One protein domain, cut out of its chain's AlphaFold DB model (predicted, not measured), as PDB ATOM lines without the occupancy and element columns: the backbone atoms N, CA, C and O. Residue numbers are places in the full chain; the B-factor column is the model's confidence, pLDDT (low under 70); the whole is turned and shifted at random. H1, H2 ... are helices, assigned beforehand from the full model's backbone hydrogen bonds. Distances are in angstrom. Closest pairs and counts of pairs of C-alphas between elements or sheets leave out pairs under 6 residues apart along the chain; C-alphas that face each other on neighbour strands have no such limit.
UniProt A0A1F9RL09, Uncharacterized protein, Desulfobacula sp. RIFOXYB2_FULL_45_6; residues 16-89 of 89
ATOM      1  N   THR A  16     -35.823  25.004  -7.524       91.44
ATOM      2  CA  THR A  16     -36.512  26.101  -8.206       91.44
ATOM      3  C   THR A  16     -37.784  25.596  -8.886       91.44
ATOM      4  O   THR A  16     -37.932  24.408  -9.187       91.44
ATOM      5  N   ARG A  17     -38.707  26.514  -9.193       90.06
ATOM      6  CA  ARG A  17     -39.917  26.187  -9.959       90.06
ATOM      7  C   ARG A  17     -39.588  25.578 -11.328       90.06
ATOM      8  O   ARG A  17     -40.287  24.664 -11.753       90.06
ATOM      9  N   THR A  18     -38.532  26.058 -11.986       93.25
ATOM     10  CA  THR A  18     -38.066  25.535 -13.280       93.25
ATOM     11  C   THR A  18     -37.617  24.085 -13.155       93.25
ATOM     12  O   THR A  18     -38.154  23.237 -13.856       93.25
ATOM     13  N   MET A  19     -36.745  23.776 -12.187       92.19
ATOM     14  CA  MET A  19     -36.291  22.400 -11.935       92.19
ATOM     15  C   MET A  19     -37.459  21.465 -11.599       92.19
ATOM     16  O   MET A  19     -37.517  20.334 -12.075       92.19
ATOM     17  N   CYS A  20     -38.422  21.949 -10.808       92.62
ATOM     18  CA  CYS A  20     -39.638  21.204 -10.488       92.62
ATOM     19  C   CYS A  20     -40.454  20.886 -11.751       92.62
ATOM     20  O   CYS A  20     -40.892  19.756 -11.942       92.62
ATOM     21  N   HIS A  21     -40.644  21.867 -12.636       92.50
ATOM     22  CA  HIS A  21     -41.368  21.666 -13.889       92.50
ATOM     23  C   HIS A  21     -40.631  20.712 -14.842       92.50
ATOM     24  O   HIS A  21     -41.251  19.805 -15.384       92.50
ATOM     25  N   GLU A  22     -39.318  20.869 -15.018       93.25
ATOM     26  CA  GLU A  22     -38.504  19.971 -15.851       93.25
ATOM     27  C   GLU A  22     -38.585  18.521 -15.359       93.25
ATOM     28  O   GLU A  22     -38.813  17.601 -16.149       93.25
ATOM     29  N   PHE A  23     -38.477  18.316 -14.043       93.69
ATOM     30  CA  PHE A  23     -38.604  16.988 -13.455       93.69
ATOM     31  C   PHE A  23     -40.034  16.446 -13.574       93.69
ATOM     32  O   PHE A  23     -40.211  15.276 -13.892       93.69
ATOM     33  N   TYR A  24     -41.063  17.285 -13.413       93.12
ATOM     34  CA  TYR A  24     -42.456  16.906 -13.673       93.12
ATOM     35  C   TYR A  24     -42.656  16.424 -15.118       93.12
ATOM     36  O   TYR A  24     -43.261  15.372 -15.331       93.12
ATOM     37  N   THR A  25     -42.130  17.147 -16.111       93.12
ATOM     38  CA  THR A  25     -42.206  16.740 -17.522       93.12
ATOM     39  C   THR A  25     -41.518  15.399 -17.744       93.12
ATOM     40  O   THR A  25     -42.091  14.520 -18.388       93.12
ATOM     41  N   LYS A  26     -40.327  15.212 -17.161       93.06
ATOM     42  CA  LYS A  26     -39.598  13.944 -17.219       93.06
ATOM     43  C   LYS A  26     -40.407  12.794 -16.615       93.06
ATOM     44  O   LYS A  26     -40.618  11.792 -17.289       93.06
ATOM     45  N   ILE A  27     -40.933  12.968 -15.401       91.00
ATOM     46  CA  ILE A  27     -41.732  11.949 -14.708       91.00
ATOM     47  C   ILE A  27     -42.968  11.556 -15.524       91.00
ATOM     48  O   ILE A  27     -43.216  10.369 -15.681       91.00
ATOM     49  N   ASN A  28     -43.712  12.511 -16.088       88.69
ATOM     50  CA  ASN A  28     -44.895  12.180 -16.899       88.69
ATOM     51  C   ASN A  28     -44.561  11.551 -18.255       88.69
ATOM     52  O   ASN A  28     -45.417  10.899 -18.845       88.69
ATOM     53  N   THR A  29     -43.352  11.773 -18.774       90.88
ATOM     54  CA  THR A  29     -42.909  11.160 -20.033       90.88
ATOM     55  C   THR A  29     -42.417   9.731 -19.799       90.88
ATOM     56  O   THR A  29     -42.689   8.849 -20.606       90.88
ATOM     57  N   GLU A  30     -41.706   9.496 -18.693       89.50
ATOM     58  CA  GLU A  30     -41.104   8.198 -18.361       89.50
ATOM     59  C   GLU A  30     -42.074   7.250 -17.642       89.50
ATOM     60  O   GLU A  30     -41.995   6.036 -17.823       89.50
ATOM     61  N   PHE A  31     -43.005   7.782 -16.845       88.81
ATOM     62  CA  PHE A  31     -43.916   6.995 -16.019       88.81
ATOM     63  C   PHE A  31     -45.368   7.324 -16.357       88.81
ATOM     64  O   PHE A  31     -45.859   8.425 -16.122       88.81
ATOM     65  N   THR A  32     -46.084   6.328 -16.872       82.81
ATOM     66  CA  THR A  32     -47.478   6.467 -17.319       82.81
ATOM     67  C   THR A  32     -48.505   6.286 -16.198       82.81
ATOM     68  O   THR A  32     -49.700   6.459 -16.426       82.81
ATOM     69  N   SER A  33     -48.074   5.920 -14.985       85.94
ATOM     70  CA  SER A  33     -48.964   5.701 -13.841       85.94
ATOM     71  C   SER A  33     -48.289   5.979 -12.498       85.94
ATOM     72  O   SER A  33     -47.075   5.831 -12.345       85.94
ATOM     73  N   SER A  34     -49.097   6.288 -11.481       85.38
ATOM     74  CA  SER A  34     -48.651   6.430 -10.090       85.38
ATOM     75  C   SER A  34     -47.951   5.168  -9.566       85.38
ATOM     76  O   SER A  34     -47.006   5.263  -8.787       85.38
ATOM     77  N   ALA A  35     -48.367   3.980 -10.018       87.12
ATOM     78  CA  ALA A  35     -47.716   2.719  -9.666       87.12
ATOM     79  C   ALA A  35     -46.282   2.638 -10.217       87.12
ATOM     80  O   ALA A  35     -45.374   2.262  -9.480       87.12
ATOM     81  N   ALA A  36     -46.065   3.075 -11.461       90.06
ATOM     82  CA  ALA A  36     -44.735   3.118 -12.066       90.06
ATOM     83  C   ALA A  36     -43.813   4.129 -11.359       90.06
ATOM     84  O   ALA A  36     -42.644   3.838 -11.128       90.06
ATOM     85  N   ILE A  37     -44.349   5.276 -10.919       91.06
ATOM     86  CA  ILE A  37     -43.607   6.238 -10.079       91.06
ATOM     87  C   ILE A  37     -43.244   5.608  -8.725       91.06
ATOM     88  O   ILE A  37     -42.148   5.794  -8.202       91.06
ATOM     89  N   ARG A  38     -44.151   4.837  -8.121       90.88
ATOM     90  CA  ARG A  38     -43.863   4.142  -6.859       90.88
ATOM     91  C   ARG A  38     -42.755   3.104  -7.020       90.88
ATOM     92  O   ARG A  38     -41.907   2.963  -6.141       90.88
ATOM     93  N   GLU A  39     -42.770   2.378  -8.129       91.62
ATOM     94  CA  GLU A  39     -41.713   1.438  -8.473       91.62
ATOM     95  C   GLU A  39     -40.384   2.173  -8.684       91.62
ATOM     96  O   GLU A  39     -39.387   1.802  -8.067       91.62
ATOM     97  N   SER A  40     -40.380   3.281  -9.437       90.75
ATOM     98  CA  SER A  40     -39.199   4.125  -9.680       90.75
ATOM     99  C   SER A  40     -38.524   4.595  -8.387       90.75
ATOM    100  O   SER A  40     -37.302   4.553  -8.279       90.75
ATOM    101  N   VAL A  41     -39.309   4.945  -7.362       91.31
ATOM    102  CA  VAL A  41     -38.800   5.301  -6.026       91.31
ATOM    103  C   VAL A  41     -37.990   4.172  -5.388       91.31
ATOM    104  O   VAL A  41     -37.013   4.452  -4.702       91.31
ATOM    105  N   SER A  42     -38.342   2.908  -5.637       88.38
ATOM    106  CA  SER A  42     -37.597   1.757  -5.102       88.38
ATOM    107  C   SER A  42     -36.212   1.642  -5.746       88.38
ATOM    108  O   SER A  42     -35.240   1.313  -5.072       88.38
ATOM    109  N   TRP A  43     -36.095   1.999  -7.027       91.19
ATOM    110  CA  TRP A  43     -34.816   2.078  -7.742       91.19
ATOM    111  C   TRP A  43     -33.975   3.298  -7.336       91.19
ATOM    112  O   TRP A  43     -32.759   3.292  -7.506       91.19
ATOM    113  N   TRP A  44     -34.604   4.350  -6.806       92.69
ATOM    114  CA  TRP A  44     -33.944   5.581  -6.350       92.69
ATOM    115  C   TRP A  44     -33.775   5.651  -4.831       92.69
ATOM    116  O   TRP A  44     -33.471   6.716  -4.305       92.69
ATOM    117  N   GLN A  45     -33.981   4.543  -4.115       87.31
ATOM    118  CA  GLN A  45     -34.008   4.525  -2.647       87.31
ATOM    119  C   GLN A  45     -32.719   5.054  -1.989       87.31
ATOM    120  O   GLN A  45     -32.771   5.552  -0.867       87.31
ATOM    121  N   ASP A  46     -31.586   4.982  -2.694       89.12
ATOM    122  CA  ASP A  46     -30.273   5.453  -2.238       89.12
ATOM    123  C   ASP A  46     -29.871   6.813  -2.860       89.12
ATOM    124  O   ASP A  46     -28.753   7.282  -2.660       89.12
ATOM    125  N   ASP A  47     -30.769   7.462  -3.614       93.00
ATOM    126  CA  ASP A  47     -30.549   8.747  -4.289       93.00
ATOM    127  C   ASP A  47     -31.402   9.857  -3.630       93.00
ATOM    128  O   ASP A  47     -32.545  10.112  -4.038       93.00
ATOM    129  N   PRO A  48     -30.877  10.536  -2.590       92.50
ATOM    130  CA  PRO A  48     -31.634  11.533  -1.834       92.50
ATOM    131  C   PRO A  48     -32.043  12.738  -2.687       92.50
ATOM    132  O   PRO A  48     -33.078  13.355  -2.427       92.50
ATOM    133  N   GLU A  49     -31.257  13.079  -3.711       92.38
ATOM    134  CA  GLU A  49     -31.530  14.216  -4.583       92.38
ATOM    135  C   GLU A  49     -32.724  13.929  -5.497       92.38
ATOM    136  O   GLU A  49     -33.656  14.737  -5.557       92.38
ATOM    137  N   LYS A  50     -32.763  12.751  -6.140       92.69
ATOM    138  CA  LYS A  50     -33.932  12.339  -6.936       92.69
ATOM    139  C   LYS A  50     -35.195  12.241  -6.091       92.69
ATOM    140  O   LYS A  50     -36.248  12.711  -6.527       92.69
ATOM    141  N   LEU A  51     -35.103  11.670  -4.891       94.31
ATOM    142  CA  LEU A  51     -36.246  11.562  -3.984       94.31
ATOM    143  C   LEU A  51     -36.752  12.941  -3.536       94.31
ATOM    144  O   LEU A  51     -37.961  13.171  -3.510       94.31
ATOM    145  N   ASN A  52     -35.854  13.888  -3.254       94.81
ATOM    146  CA  ASN A  52     -36.224  15.269  -2.937       94.81
ATOM    147  C   ASN A  52     -36.893  15.976  -4.127       94.81
ATOM    148  O   ASN A  52     -37.935  16.610  -3.954       94.81
ATOM    149  N   ASN A  53     -36.352  15.827  -5.339       94.31
ATOM    150  CA  ASN A  53     -36.949  16.395  -6.551       94.31
ATOM    151  C   ASN A  53     -38.362  15.845  -6.787       94.31
ATOM    152  O   ASN A  53     -39.293  16.613  -7.037       94.31
ATOM    153  N   LEU A  54     -38.541  14.527  -6.640       93.94
ATOM    154  CA  LEU A  54     -39.852  13.897  -6.749       93.94
ATOM    155  C   LEU A  54     -40.809  14.408  -5.670       93.94
ATOM    156  O   LEU A  54     -41.947  14.744  -5.985       93.94
ATOM    157  N   TRP A  55     -40.366  14.518  -4.417       94.44
ATOM    158  CA  TRP A  55     -41.205  15.037  -3.337       94.44
ATOM    159  C   TRP A  55     -41.749  16.434  -3.647       94.44
ATOM    160  O   TRP A  55     -42.939  16.694  -3.460       94.44
ATOM    161  N   TRP A  56     -40.901  17.326  -4.162       93.69
ATOM    162  CA  TRP A  56     -41.328  18.661  -4.567       93.69
ATOM    163  C   TRP A  56     -42.319  18.622  -5.728       93.69
ATOM    164  O   TRP A  56     -43.328  19.323  -5.674       93.69
ATOM    165  N   VAL A  57     -42.086  17.782  -6.740       93.31
ATOM    166  CA  VAL A  57     -43.029  17.587  -7.851       93.31
ATOM    167  C   VAL A  57     -44.387  17.110  -7.345       93.31
ATOM    168  O   VAL A  57     -45.405  17.691  -7.710       93.31
ATOM    169  N   LEU A  58     -44.416  16.117  -6.456       91.62
ATOM    170  CA  LEU A  58     -45.652  15.610  -5.855       91.62
ATOM    171  C   LEU A  58     -46.337  16.657  -4.968       91.62
ATOM    172  O   LEU A  58     -47.555  16.651  -4.837       91.62
ATOM    173  N   ASN A  59     -45.579  17.579  -4.373       90.81
ATOM    174  CA  ASN A  59     -46.138  18.669  -3.580       90.81
ATOM    175  C   ASN A  59     -46.716  19.805  -4.444       90.81
ATOM    176  O   ASN A  59     -47.703  20.412  -4.044       90.81
ATOM    177  N   TYR A  60     -46.117  20.103  -5.603       90.31
ATOM    178  CA  TYR A  60     -46.575  21.166  -6.512       90.31
ATOM    179  C   TYR A  60     -47.644  20.710  -7.512       90.31
ATOM    180  O   TYR A  60     -48.496  21.508  -7.891       90.31
ATOM    181  N   TYR A  61     -47.601  19.449  -7.939       89.12
ATOM    182  CA  TYR A  61     -48.507  18.861  -8.930       89.12
ATOM    183  C   TYR A  61     -49.341  17.720  -8.328       89.12
ATOM    184  O   TYR A  61     -49.691  16.771  -9.037       89.12
ATOM    185  N   SER A  62     -49.659  17.805  -7.027       86.88
ATOM    186  CA  SER A  62     -50.412  16.773  -6.296       86.88
ATOM    187  C   SER A  62     -51.697  16.393  -7.014       86.88
ATOM    188  O   SER A  62     -51.972  15.216  -7.190       86.88
ATOM    189  N   ASP A  63     -52.429  17.379  -7.532       85.44
ATOM    190  CA  ASP A  63     -53.742  17.165  -8.147       85.44
ATOM    191  C   ASP A  63     -53.684  16.283  -9.402       85.44
ATOM    192  O   ASP A  63     -54.687  15.695  -9.795       85.44
ATOM    193  N   ARG A  64     -52.510  16.189 -10.044       84.12
ATOM    194  CA  ARG A  64     -52.307  15.393 -11.262       84.12
ATOM    195  C   ARG A  64     -51.607  14.066 -11.006       84.12
ATOM    196  O   ARG A  64     -51.913  13.094 -11.684       84.12
ATOM    197  N   LEU A  65     -50.635  14.042 -10.095       83.94
ATOM    198  CA  LEU A  65     -49.756  12.884  -9.902       83.94
ATOM    199  C   LEU A  65     -50.085  12.061  -8.656       83.94
ATOM    200  O   LEU A  65     -49.836  10.856  -8.639       83.94
ATOM    201  N   ASP A  66     -50.604  12.704  -7.615       85.25
ATOM    202  CA  ASP A  66     -50.803  12.101  -6.298       85.25
ATOM    203  C   ASP A  66     -51.971  12.762  -5.548       85.25
ATOM    204  O   ASP A  66     -51.768  13.379  -4.494       85.25
ATOM    205  N   PRO A  67     -53.202  12.673  -6.093       83.81
ATOM    206  CA  PRO A  67     -54.373  13.315  -5.498       83.81
ATOM    207  C   PRO A  67     -54.643  12.799  -4.077       83.81
ATOM    208  O   PRO A  67     -54.999  13.576  -3.193       83.81
ATOM    209  N   ASP A  68     -54.365  11.515  -3.830       86.81
ATOM    210  CA  ASP A  68     -54.527  10.863  -2.525       86.81
ATOM    211  C   ASP A  68     -53.345  11.092  -1.566       86.81
ATOM    212  O   ASP A  68     -53.379  10.647  -0.420       86.81
ATOM    213  N   ARG A  69     -52.282  11.780  -2.012       85.38
ATOM    214  CA  ARG A  69     -51.053  12.058  -1.239       85.38
ATOM    215  C   ARG A  69     -50.285  10.813  -0.766       85.38
ATOM    216  O   ARG A  69     -49.427  10.901   0.122       85.38
ATOM    217  N   ASN A  70     -50.573   9.658  -1.358       90.19
ATOM    218  CA  ASN A  70     -49.985   8.372  -1.003       90.19
ATOM    219  C   ASN A  70     -48.542   8.244  -1.507       90.19
ATOM    220  O   ASN A  70     -47.680   7.743  -0.780       90.19
ATOM    221  N   LEU A  71     -48.251   8.708  -2.728       90.06
ATOM    222  CA  LEU A  71     -46.890   8.676  -3.274       90.06
ATOM    223  C   LEU A  71     -45.965   9.596  -2.493       90.06
ATOM    224  O   LEU A  71     -44.843   9.218  -2.166       90.06
ATOM    225  N   ARG A  72     -46.443  10.782  -2.132       91.81
ATOM    226  CA  ARG A  72     -45.698  11.726  -1.312       91.81
ATOM    227  C   ARG A  72     -45.328  11.100   0.026       91.81
ATOM    228  O   ARG A  72     -44.165  11.171   0.411       91.81
ATOM    229  N   ALA A  73     -46.284  10.480   0.721       91.75
ATOM    230  CA  ALA A  73     -46.018   9.802   1.989       91.75
ATOM    231  C   ALA A  73     -44.995   8.664   1.825       91.75
ATOM    232  O   ALA A  73     -44.119   8.477   2.671       91.75
ATOM    233  N   PHE A  74     -45.061   7.936   0.707       92.00
ATOM    234  CA  PHE A  74     -44.090   6.896   0.376       92.00
ATOM    235  C   PHE A  74     -42.674   7.457   0.167       92.00
ATOM    236  O   PHE A  74     -41.713   6.905   0.704       92.00
ATOM    237  N   VAL A  75     -42.534   8.574  -0.551       93.62
ATOM    238  CA  VAL A  75     -41.245   9.257  -0.751       93.62
ATOM    239  C   VAL A  75     -40.704   9.823   0.566       93.62
ATOM    240  O   VAL A  75     -39.525   9.640   0.863       93.62
ATOM    241  N   GLU A  76     -41.558  10.440   1.393       93.19
ATOM    242  CA  GLU A  76     -41.181  10.946   2.725       93.19
ATOM    243  C   GLU A  76     -40.593   9.822   3.600       93.19
ATOM    244  O   GLU A  76     -39.518   9.986   4.172       93.19
ATOM    245  N   LYS A  77     -41.230   8.642   3.624       92.75
ATOM    246  CA  LYS A  77     -40.739   7.482   4.386       92.75
ATOM    247  C   LYS A  77     -39.377   6.976   3.900       92.75
ATOM    248  O   LYS A  77     -38.557   6.556   4.719       92.75
ATOM    249  N   ASN A  78     -39.136   6.984   2.589       93.50
ATOM    250  CA  ASN A  78     -37.852   6.568   2.019       93.50
ATOM    251  C   ASN A  78     -36.736   7.554   2.380       93.50
ATOM    252  O   ASN A  78     -35.680   7.124   2.835       93.50
ATOM    253  N   LEU A  79     -36.994   8.862   2.274       93.75
ATOM    254  CA  LEU A  79     -36.052   9.898   2.708       93.75
ATOM    255  C   LEU A  79     -35.713   9.768   4.199       93.75
ATOM    256  O   LEU A  79     -34.542   9.791   4.568       93.75
ATOM    257  N   ASP A  80     -36.714   9.576   5.059       92.56
ATOM    258  CA  ASP A  80     -36.487   9.397   6.498       92.56
ATOM    259  C   ASP A  80     -35.671   8.129   6.793       92.56
ATOM    260  O   ASP A  80     -34.758   8.149   7.618       92.56
ATOM    261  N   SER A  81     -35.958   7.033   6.083       91.94
ATOM    262  CA  SER A  81     -35.214   5.774   6.215       91.94
ATOM    263  C   SER A  81     -33.760   5.930   5.764       91.94
ATOM    264  O   SER A  81     -32.852   5.403   6.405       91.94
ATOM    265  N   LEU A  82     -33.518   6.687   4.691       92.12
ATOM    266  CA  LEU A  82     -32.176   6.985   4.203       92.12
ATOM    267  C   LEU A  82     -31.393   7.837   5.211       92.12
ATOM    268  O   LEU A  82     -30.258   7.504   5.535       92.12
ATOM    269  N   ALA A  83     -32.014   8.869   5.789       92.06
ATOM    270  CA  ALA A  83     -31.385   9.683   6.830       92.06
ATOM    271  C   ALA A  83     -31.020   8.868   8.083       92.06
ATOM    272  O   ALA A  83     -29.955   9.073   8.672       92.06
ATOM    273  N   GLN A  84     -31.874   7.921   8.484       91.25
ATOM    274  CA  GLN A  84     -31.571   7.002   9.584       91.25
ATOM    275  C   GLN A  84     -30.347   6.136   9.274       91.25
ATOM    276  O   GLN A  84     -29.457   6.045  10.117       91.25
ATOM    277  N   LYS A  85     -30.261   5.569   8.062       90.12
ATOM    278  CA  LYS A  85     -29.082   4.809   7.616       90.12
ATOM    279  C   LYS A  85     -27.811   5.662   7.653       90.12
ATOM    280  O   LYS A  85     -26.810   5.213   8.191       90.12
ATOM    281  N   THR A  86     -27.858   6.898   7.151       88.88
ATOM    282  CA  THR A  86     -26.704   7.819   7.159       88.88
ATOM    283  C   THR A  86     -26.241   8.183   8.567       88.88
ATOM    284  O   THR A  86     -25.063   8.432   8.771       88.88
ATOM    285  N   THR A  87     -27.145   8.216   9.548       84.25
ATOM    286  CA  THR A  87     -26.789   8.524  10.945       84.25
ATOM    287  C   THR A  87     -26.185   7.314  11.675       84.25
ATOM    288  O   THR A  87     -25.546   7.482  12.709       84.25
ATOM    289  N   GLN A  88     -26.420   6.098  11.171       76.00
ATOM    290  CA  GLN A  88     -25.909   4.843  11.739       76.00
ATOM    291  C   GLN A  88     -24.610   4.351  11.078       76.00
ATOM    292  O   GLN A  88     -24.006   3.413  11.597       76.00
ATOM    293  N   ALA A  89     -24.217   4.944   9.946       60.09
ATOM    294  CA  ALA A  89     -22.975   4.668   9.223       60.09
ATOM    295  C   ALA A  89     -21.834   5.565   9.722       60.09
ATOM    296  O   ALA A  89     -20.693   5.056   9.793       60.09
TER     297      ALA A  89
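This is residues 16 to 89 of the 89 residues of an uncharacterized protein of Desulfobacula sp. RIFOXYB2_FULL_45_6 (UniProt A0A1F9RL09). Three helices, H2, H3 and H5, lie lengthwise beside one another with their centres in a triangle, and H1 crosses H3 at about a right angle on the side away from H5. The short H4 sits in the turn between H3 and H5, and the last turns of H5 run on past H2 and H3 to make one end of the longest axis. The printed part has 74 residues, with five named helices in the order H1, H2, H3, H4, H5 and no named strand; the class is all helix. It is compact, with a radius of gyration of the C-alphas of 12.1 A, and spans 36 by 25 by 19 A.

H1 is residues 17 to 30, 19.9 A from first to last C-alpha, and begins with C-alpha 17 at (-39.917, 26.187, -9.959). H2 is residues 34 to 43, 14.7 A long. H3 is residues 48 to 60, 18.4 A long, beginning with C-alpha 48 at (-31.634, 11.533, -1.834). H4, residues 62 to 65, measures 5.3 A. H5, residues 70 to 88, is the longest helix at 27.5 A and ends with C-alpha 88 at (-25.909, 4.843, 11.739).

H1 touches H3 with residues 20 to 24 alone, about perpendicular at 83 degrees; their closest C-alphas, those of Cys 20 and Val 57, are 5.6 A apart. H1 and H2 are close but not clearly touching, at 7.6 A between the C-alphas of Ile 27 and Ile 37. H2 and H3 are also close but not clearly touching, with the C-alphas of Val 41 and Leu 51 closest at 7.1 A; they run opposite ways at a shallow tilt of 18 degrees. H3 touches H5, opposite ways at a shallow tilt of 28 degrees, with the C-alphas of Trp 55 and Arg 72 closest at 5.9 A. H5 touches H2 with residues 71 to 75 alone, the same way at a shallow tilt of 11 degrees; the C-alphas of Arg 38 and Leu 71 are closest, at 6.5 A. The helix packing is mostly aligned, but only just: 2 of 3 touching pairs are at a shallow tilt. H4 is close to but not clearly touching H3, with the C-alphas of Leu 58 and Leu 65 closest at 6.4 A. H4 and H5 are near each other, with 5 pairs of C-alphas within 10 A, while H1 is apart from H4 and H5. Every O i to N i+4 pair is within hydrogen-bond range in H1, H3 and H5, and 5 of 6 are in H2; H4 is too short for such a pair.

The two C-alphas farthest apart, those of Asp 63 and Ala 89, are 37.5 A apart. The printed part has no cut, and its four links are tight. The mean pLDDT of the printed part is 90.0; residue 89, the chain's last, is the one printed residue under 70.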